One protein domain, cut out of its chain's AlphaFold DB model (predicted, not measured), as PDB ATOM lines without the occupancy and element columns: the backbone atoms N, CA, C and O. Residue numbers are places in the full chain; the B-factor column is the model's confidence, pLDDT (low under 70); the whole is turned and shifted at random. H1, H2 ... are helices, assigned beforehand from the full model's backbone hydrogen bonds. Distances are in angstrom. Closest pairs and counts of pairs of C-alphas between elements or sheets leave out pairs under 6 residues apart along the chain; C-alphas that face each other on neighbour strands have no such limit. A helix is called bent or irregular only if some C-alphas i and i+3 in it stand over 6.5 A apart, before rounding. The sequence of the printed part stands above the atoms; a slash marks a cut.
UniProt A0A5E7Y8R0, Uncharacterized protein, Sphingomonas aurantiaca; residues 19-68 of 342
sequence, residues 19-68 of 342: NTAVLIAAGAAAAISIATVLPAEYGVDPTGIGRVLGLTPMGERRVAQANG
ATOM      1  N   ASN A  19     115.782 155.151 135.040       93.88
ATOM      2  CA  ASN A  19     115.123 154.588 133.858       93.88
ATOM      3  C   ASN A  19     115.534 155.313 132.571       93.88
ATOM      4  O   ASN A  19     115.760 154.676 131.546       93.88
ATOM      5  N   THR A  20     115.681 156.638 132.623       93.75
ATOM      6  CA  THR A  20     116.112 157.428 131.462       93.75
ATOM      7  C   THR A  20     117.549 157.088 131.070       93.75
ATOM      8  O   THR A  20     117.824 156.851 129.895       93.75
ATOM      9  N   ALA A  21     118.461 157.001 132.043       93.94
ATOM     10  CA  ALA A  21     119.853 156.637 131.794       93.94
ATOM     11  C   ALA A  21     119.984 155.217 131.216       93.94
ATOM     12  O   ALA A  21     120.730 155.014 130.259       93.94
ATOM     13  N   VAL A  22     119.217 154.254 131.739       96.19
ATOM     14  CA  VAL A  22     119.190 152.871 131.235       96.19
ATOM     15  C   VAL A  22     118.687 152.816 129.794       96.19
ATOM     16  O   VAL A  22     119.307 152.157 128.963       96.19
ATOM     17  N   LEU A  23     117.610 153.535 129.464       97.06
ATOM     18  CA  LEU A  23     117.073 153.562 128.101       97.06
ATOM     19  C   LEU A  23     118.052 154.190 127.103       97.06
ATOM     20  O   LEU A  23     118.223 153.665 126.003       97.06
ATOM     21  N   ILE A  24     118.733 155.274 127.488       97.12
ATOM     22  CA  ILE A  24     119.761 155.905 126.648       97.12
ATOM     23  C   ILE A  24     120.932 154.944 126.427       97.12
ATOM     24  O   ILE A  24     121.368 154.763 125.291       97.12
ATOM     25  N   ALA A  25     121.418 154.297 127.489       96.06
ATOM     26  CA  ALA A  25     122.508 153.331 127.393       96.06
ATOM     27  C   ALA A  25     122.133 152.133 126.506       96.06
ATOM     28  O   ALA A  25     122.914 151.745 125.639       96.06
ATOM     29  N   ALA A  26     120.921 151.592 126.663       97.12
ATOM     30  CA  ALA A  26     120.415 150.502 125.833       97.12
ATOM     31  C   ALA A  26     120.305 150.910 124.354       97.12
ATOM     32  O   ALA A  26     120.729 150.163 123.474       97.12
ATOM     33  N   GLY A  27     119.800 152.116 124.072       98.00
ATOM     34  CA  GLY A  27     119.728 152.657 122.715       98.00
ATOM     35  C   GLY A  27     121.106 152.855 122.079       98.00
ATOM     36  O   GLY A  27     121.321 152.458 120.935       98.00
ATOM     37  N   ALA A  28     122.065 153.403 122.831       97.44
ATOM     38  CA  ALA A  28     123.443 153.560 122.371       97.44
ATOM     39  C   ALA A  28     124.106 152.200 122.093       97.44
ATOM     40  O   ALA A  28     124.721 152.019 121.043       97.44
ATOM     41  N   ALA A  29     123.930 151.222 122.987       96.00
ATOM     42  CA  ALA A  29     124.447 149.868 122.808       96.00
ATOM     43  C   ALA A  29     123.852 149.179 121.570       96.00
ATOM     44  O   ALA A  29     124.591 148.564 120.801       96.00
ATOM     45  N   ALA A  30     122.545 149.318 121.331       96.50
ATOM     46  CA  ALA A  30     121.898 148.799 120.129       96.50
ATOM     47  C   ALA A  30     122.443 149.471 118.856       96.50
ATOM     48  O   ALA A  30     122.786 148.780 117.898       96.50
ATOM     49  N   ALA A  31     122.593 150.800 118.857       95.69
ATOM     50  CA  ALA A  31     123.139 151.539 117.720       95.69
ATOM     51  C   ALA A  31     124.579 151.114 117.391       95.69
ATOM     52  O   ALA A  31     124.889 150.844 116.232       95.69
ATOM     53  N   ILE A  32     125.437 150.986 118.408       94.81
ATOM     54  CA  ILE A  32     126.808 150.476 118.262       94.81
ATOM     55  C   ILE A  32     126.777 149.039 117.735       94.81
ATOM     56  O   ILE A  32     127.481 148.711 116.782       94.81
ATOM     57  N   SER A  33     125.919 148.186 118.294       93.94
ATOM     58  CA  SER A  33     125.832 146.786 117.876       93.94
ATOM     59  C   SER A  33     125.477 146.657 116.394       93.94
ATOM     60  O   SER A  33     126.104 145.886 115.673       93.94
ATOM     61  N   ILE A  34     124.515 147.449 115.920       95.06
ATOM     62  CA  ILE A  34     124.046 147.423 114.531       95.06
ATOM     63  C   ILE A  34     125.062 148.061 113.572       95.06
ATOM     64  O   ILE A  34     125.271 147.546 112.475       95.06
ATOM     65  N   ALA A  35     125.677 149.182 113.956       92.06
ATOM     66  CA  ALA A  35     126.534 149.961 113.064       92.06
ATOM     67  C   ALA A  35     127.998 149.493 113.038       92.06
ATOM     68  O   ALA A  35     128.680 149.719 112.038       92.06
ATOM     69  N   THR A  36     128.499 148.869 114.110       93.56
ATOM     70  CA  THR A  36     129.917 148.487 114.221       93.56
ATOM     71  C   THR A  36     130.121 147.008 114.525       93.56
ATOM     72  O   THR A  36     130.862 146.357 113.790       93.56
ATOM     73  N   VAL A  37     129.454 146.448 115.542       92.94
ATOM     74  CA  VAL A  37     129.713 145.065 115.997       92.94
ATOM     75  C   VAL A  37     129.244 144.039 114.968       92.94
ATOM     76  O   VAL A  37     130.024 143.183 114.563       92.94
ATOM     77  N   LEU A  38     127.996 144.137 114.498       92.38
ATOM     78  CA  LEU A  38     127.448 143.215 113.501       92.38
ATOM     79  C   LEU A  38     128.263 143.212 112.192       92.38
ATOM     80  O   LEU A  38     128.637 142.124 111.741       92.38
ATOM     81  N   PRO A  39     128.631 144.373 111.614       92.06
ATOM     82  CA  PRO A  39     129.502 144.398 110.448       92.06
ATOM     83  C   PRO A  39     130.894 143.817 110.709       92.06
ATOM     84  O   PRO A  39     131.367 143.009 109.913       92.06
ATOM     85  N   ALA A  40     131.551 144.211 111.804       89.06
ATOM     86  CA  ALA A  40     132.949 143.865 112.066       89.06
ATOM     87  C   ALA A  40     133.155 142.402 112.480       89.06
ATOM     88  O   ALA A  40     134.168 141.808 112.122       89.06
ATOM     89  N   GLU A  41     132.208 141.818 113.216       84.62
ATOM     90  CA  GLU A  41     132.336 140.458 113.748       84.62
ATOM     91  C   GLU A  41     131.624 139.419 112.881       84.62
ATOM     92  O   GLU A  41     132.131 138.312 112.703       84.62
ATOM     93  N   TYR A  42     130.472 139.780 112.309       81.75
ATOM     94  CA  TYR A  42     129.583 138.831 111.634       81.75
ATOM     95  C   TYR A  42     129.412 139.106 110.135       81.75
ATOM     96  O   TYR A  42     128.777 138.314 109.442       81.75
ATOM     97  N   GLY A  43     129.948 140.216 109.614       84.44
ATOM     98  CA  GLY A  43     129.752 140.613 108.216       84.44
ATOM     99  C   GLY A  43     128.308 141.017 107.891       84.44
ATOM    100  O   GLY A  43     127.945 141.131 106.721       84.44
ATOM    101  N   VAL A  44     127.467 141.233 108.908       87.50
ATOM    102  CA  VAL A  44     126.061 141.620 108.744       87.50
ATOM    103  C   VAL A  44     125.962 143.134 108.860       87.50
ATOM    104  O   VAL A  44     126.159 143.696 109.930       87.50
ATOM    105  N   ASP A  45     125.648 143.803 107.754       91.56
ATOM    106  CA  ASP A  45     125.602 145.264 107.692       91.56
ATOM    107  C   ASP A  45     124.249 145.763 107.172       91.56
ATOM    108  O   ASP A  45     124.099 146.026 105.975       91.56
ATOM    109  N   PRO A  46     123.244 145.877 108.059       89.69
ATOM    110  CA  PRO A  46     121.896 146.287 107.677       89.69
ATOM    111  C   PRO A  46     121.808 147.780 107.336       89.69
ATOM    112  O   PRO A  46     120.878 148.194 106.650       89.69
ATOM    113  N   THR A  47     122.761 148.593 107.805       92.00
ATOM    114  CA  THR A  47     122.763 150.053 107.596       92.00
ATOM    115  C   THR A  47     123.633 150.490 106.417       92.00
ATOM    116  O   THR A  47     123.474 151.600 105.919       92.00
ATOM    117  N   GLY A  48     124.567 149.643 105.973       89.44
ATOM    118  CA  GLY A  48     125.562 149.961 104.946       89.44
ATOM    119  C   GLY A  48     126.776 150.743 105.468       89.44
ATOM    120  O   GLY A  48     127.769 150.880 104.748       89.44
ATOM    121  N   ILE A  49     126.723 151.247 106.709       91.31
ATOM    122  CA  ILE A  49     127.802 152.027 107.332       91.31
ATOM    123  C   ILE A  49     129.054 151.161 107.479       91.31
ATOM    124  O   ILE A  49     130.164 151.616 107.195       91.31
ATOM    125  N   GLY A  50     128.883 149.890 107.850       89.94
ATOM    126  CA  GLY A  50     129.992 148.959 108.002       89.94
ATOM    127  C   GLY A  50     130.783 148.764 106.708       89.94
ATOM    128  O   GLY A  50     132.009 148.686 106.739       89.94
ATOM    129  N   ARG A  51     130.112 148.735 105.553       89.19
ATOM    130  CA  ARG A  51     130.741 148.548 104.243       89.19
ATOM    131  C   ARG A  51     131.508 149.791 103.813       89.19
ATOM    132  O   ARG A  51     132.593 149.652 103.257       89.19
ATOM    133  N   VAL A  52     130.983 150.981 104.112       91.50
ATOM    134  CA  VAL A  52     131.675 152.260 103.868       91.50
ATOM    135  C   VAL A  52     132.932 152.374 104.731       91.50
ATOM    136  O   VAL A  52     133.978 152.791 104.243       91.50
ATOM    137  N   LEU A  53     132.852 151.949 105.993       90.38
ATOM    138  CA  LEU A  53     133.971 151.984 106.938       90.38
ATOM    139  C   LEU A  53     134.941 150.795 106.799       90.38
ATOM    140  O   LEU A  53     135.949 150.745 107.497       90.38
ATOM    141  N   GLY A  54     134.656 149.825 105.923       87.62
ATOM    142  CA  GLY A  54     135.487 148.630 105.737       87.62
ATOM    143  C   GLY A  54     135.393 147.591 106.864       87.62
ATOM    144  O   GLY A  54     136.197 146.657 106.898       87.62
ATOM    145  N   LEU A  55     134.400 147.708 107.749       90.25
ATOM    146  CA  LEU A  55     134.116 146.759 108.829       90.25
ATOM    147  C   LEU A  55     133.470 145.475 108.295       90.25
ATOM    148  O   LEU A  55     133.884 144.382 108.667       90.25
ATOM    149  N   THR A  56     132.526 145.576 107.355       87.00
ATOM    150  CA  THR A  56     131.826 144.400 106.797       87.00
ATOM    151  C   THR A  56     132.779 143.401 106.128       87.00
ATOM    152  O   THR A  56     132.727 142.220 106.468       87.00
ATOM    153  N   PRO A  57     133.733 143.824 105.269       82.94
ATOM    154  CA  PRO A  57     134.732 142.913 104.704       82.94
ATOM    155  C   PRO A  57     135.684 142.300 105.745       82.94
ATOM    156  O   PRO A  57     136.376 141.325 105.451       82.94
ATOM    157  N   MET A  58     135.803 142.894 106.936       85.12
ATOM    158  CA  MET A  58     136.568 142.327 108.049       85.12
ATOM    159  C   MET A  58     135.786 141.188 108.704       85.12
ATOM    160  O   MET A  58     136.334 140.095 108.845       85.12
ATOM    161  N   GLY A  59     134.500 141.406 108.995       83.69
ATOM    162  CA  GLY A  59     133.610 140.381 109.538       83.69
ATOM    163  C   GLY A  59     133.387 139.220 108.576       83.69
ATOM    164  O   GLY A  59     133.525 138.070 108.970       83.69
ATOM    165  N   GLU A  60     133.167 139.486 107.286       78.94
ATOM    166  CA  GLU A  60     133.057 138.440 106.256       78.94
ATOM    167  C   GLU A  60     134.329 137.571 106.193       78.94
ATOM    168  O   GLU A  60     134.245 136.344 106.127       78.94
ATOM    169  N   ARG A  61     135.521 138.186 106.286       75.56
ATOM    170  CA  ARG A  61     136.798 137.458 106.382       75.56
ATOM    171  C   ARG A  61     136.897 136.644 107.660       75.56
ATOM    172  O   ARG A  61     137.336 135.499 107.600       75.56
ATOM    173  N   ARG A  62     136.497 137.217 108.793       78.75
ATOM    174  CA  ARG A  62     136.526 136.561 110.101       78.75
ATOM    175  C   ARG A  62     135.614 135.343 110.126       78.75
ATOM    176  O   ARG A  62     136.056 134.268 110.511       78.75
ATOM    177  N   VAL A  63     134.387 135.477 109.630       70.31
ATOM    178  CA  VAL A  63     133.422 134.379 109.493       70.31
ATOM    179  C   VAL A  63     133.939 133.319 108.516       70.31
ATOM    180  O   VAL A  63     133.884 132.129 108.819       70.31
ATOM    181  N   ALA A  64     134.506 133.714 107.372       64.69
ATOM    182  CA  ALA A  64     135.095 132.769 106.419       64.69
ATOM    183  C   ALA A  64     136.302 132.008 107.004       64.69
ATOM    184  O   ALA A  64     136.450 130.806 106.774       64.69
ATOM    185  N   GLN A  65     137.138 132.686 107.794       65.44
ATOM    186  CA  GLN A  65     138.261 132.089 108.520       65.44
ATOM    187  C   GLN A  65     137.789 131.174 109.657       65.44
ATOM    188  O   GLN A  65     138.321 130.077 109.797       65.44
ATOM    189  N   ALA A  66     136.766 131.571 110.419       59.62
ATOM    190  CA  ALA A  66     136.161 130.761 111.479       59.62
ATOM    191  C   ALA A  66     135.493 129.494 110.922       59.62
ATOM    192  O   ALA A  66     135.564 128.425 111.525       59.62
ATOM    193  N   ASN A  67     134.928 129.581 109.717       54.31
ATOM    194  CA  ASN A  67     134.428 128.429 108.972       54.31
ATOM    195  C   ASN A  67     135.549 127.579 108.343       54.31
ATOM    196  O   ASN A  67     135.259 126.559 107.719       54.31
ATOM    197  N   GLY A  68     136.821 127.957 108.517       45.69
ATOM    198  CA  GLY A  68     137.998 127.133 108.234       45.69
ATOM    199  C   GLY A  68     138.173 126.717 106.775       45.69
ATOM    200  O   GLY A  68     138.841 125.724 106.511       45.69
TER     201      GLY A  68
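This is residues 19 to 68 of the 342 residues of an uncharacterized protein of Sphingomonas aurantiaca (UniProt A0A5E7Y8R0). One long helix, H1, has a small head at its far end, where the short helix H2 and the helix H3 pack on its last turns and H3 sets off at a steep angle to it. The free arm, residues 19 to 28 of H1, sticks out from this head and adds to the length of the whole. The printed part has 50 residues with three named helices, in the order H1, H2, H3, and no named strand; the class is all helix. The whole is loose, with a radius of gyration of the C-alphas of 12.8 A, and it is only just elongated, spanning 44 by 22 by 12 A.

H1, residues 19 to 42, stands free over residues 19 to 28 and has a kink of 37 degrees near residue 33. It is irregular, but only just: C-alphas 35 and 38 are 6.8 A apart. With residues 35 to 40 alone it touches H2, residues 49 to 52, and the closest C-alphas of the two are those of Pro 39 and Gly 50, 5.2 A apart. With residues 38 to 42 alone H1 touches H3, residues 56 to 66; their closest C-alphas, those of Pro 39 and Thr 56, are 4.3 A apart. H1 and H3 run the same way at a steep tilt of 68 degrees, only just short of about perpendicular. H2 and H3 are close but not clearly touching, with the C-alphas of Gly 50 and Thr 56 closest at 5.1 A. In H3 every O i to N i+4 pair is within hydrogen-bond range, in H1 18 of 20 are, and H2 is too short for such a pair.

H1 runs from Asn 19, with its C-alpha at (115.123, 154.588, 133.858), to Tyr 42, with its C-alpha at (129.583, 138.831, 111.634), 30.8 A from first to last C-alpha. H2 runs from Ile 49 to Val 52, 5.2 A. H3 runs from Thr 56 to Ala 66, 15.1 A, and its last C-alpha is at (136.161, 130.761, 111.479).

The two C-alphas farthest apart, those of Thr 20 and Gly 68, are 44.0 A apart. Without residues 19 to 28 the body has 40 residues, spans 30 by 19 by 12 A and has a radius of gyration of 9.4 A. The printed part has no cut. The link from H1 to H2 is short, with 6 residues, and the link from H2 to H3 is tight, with 3; no link is long. The mean pLDDT of the printed part is 87.0, and residues 64 to 68 are under 70.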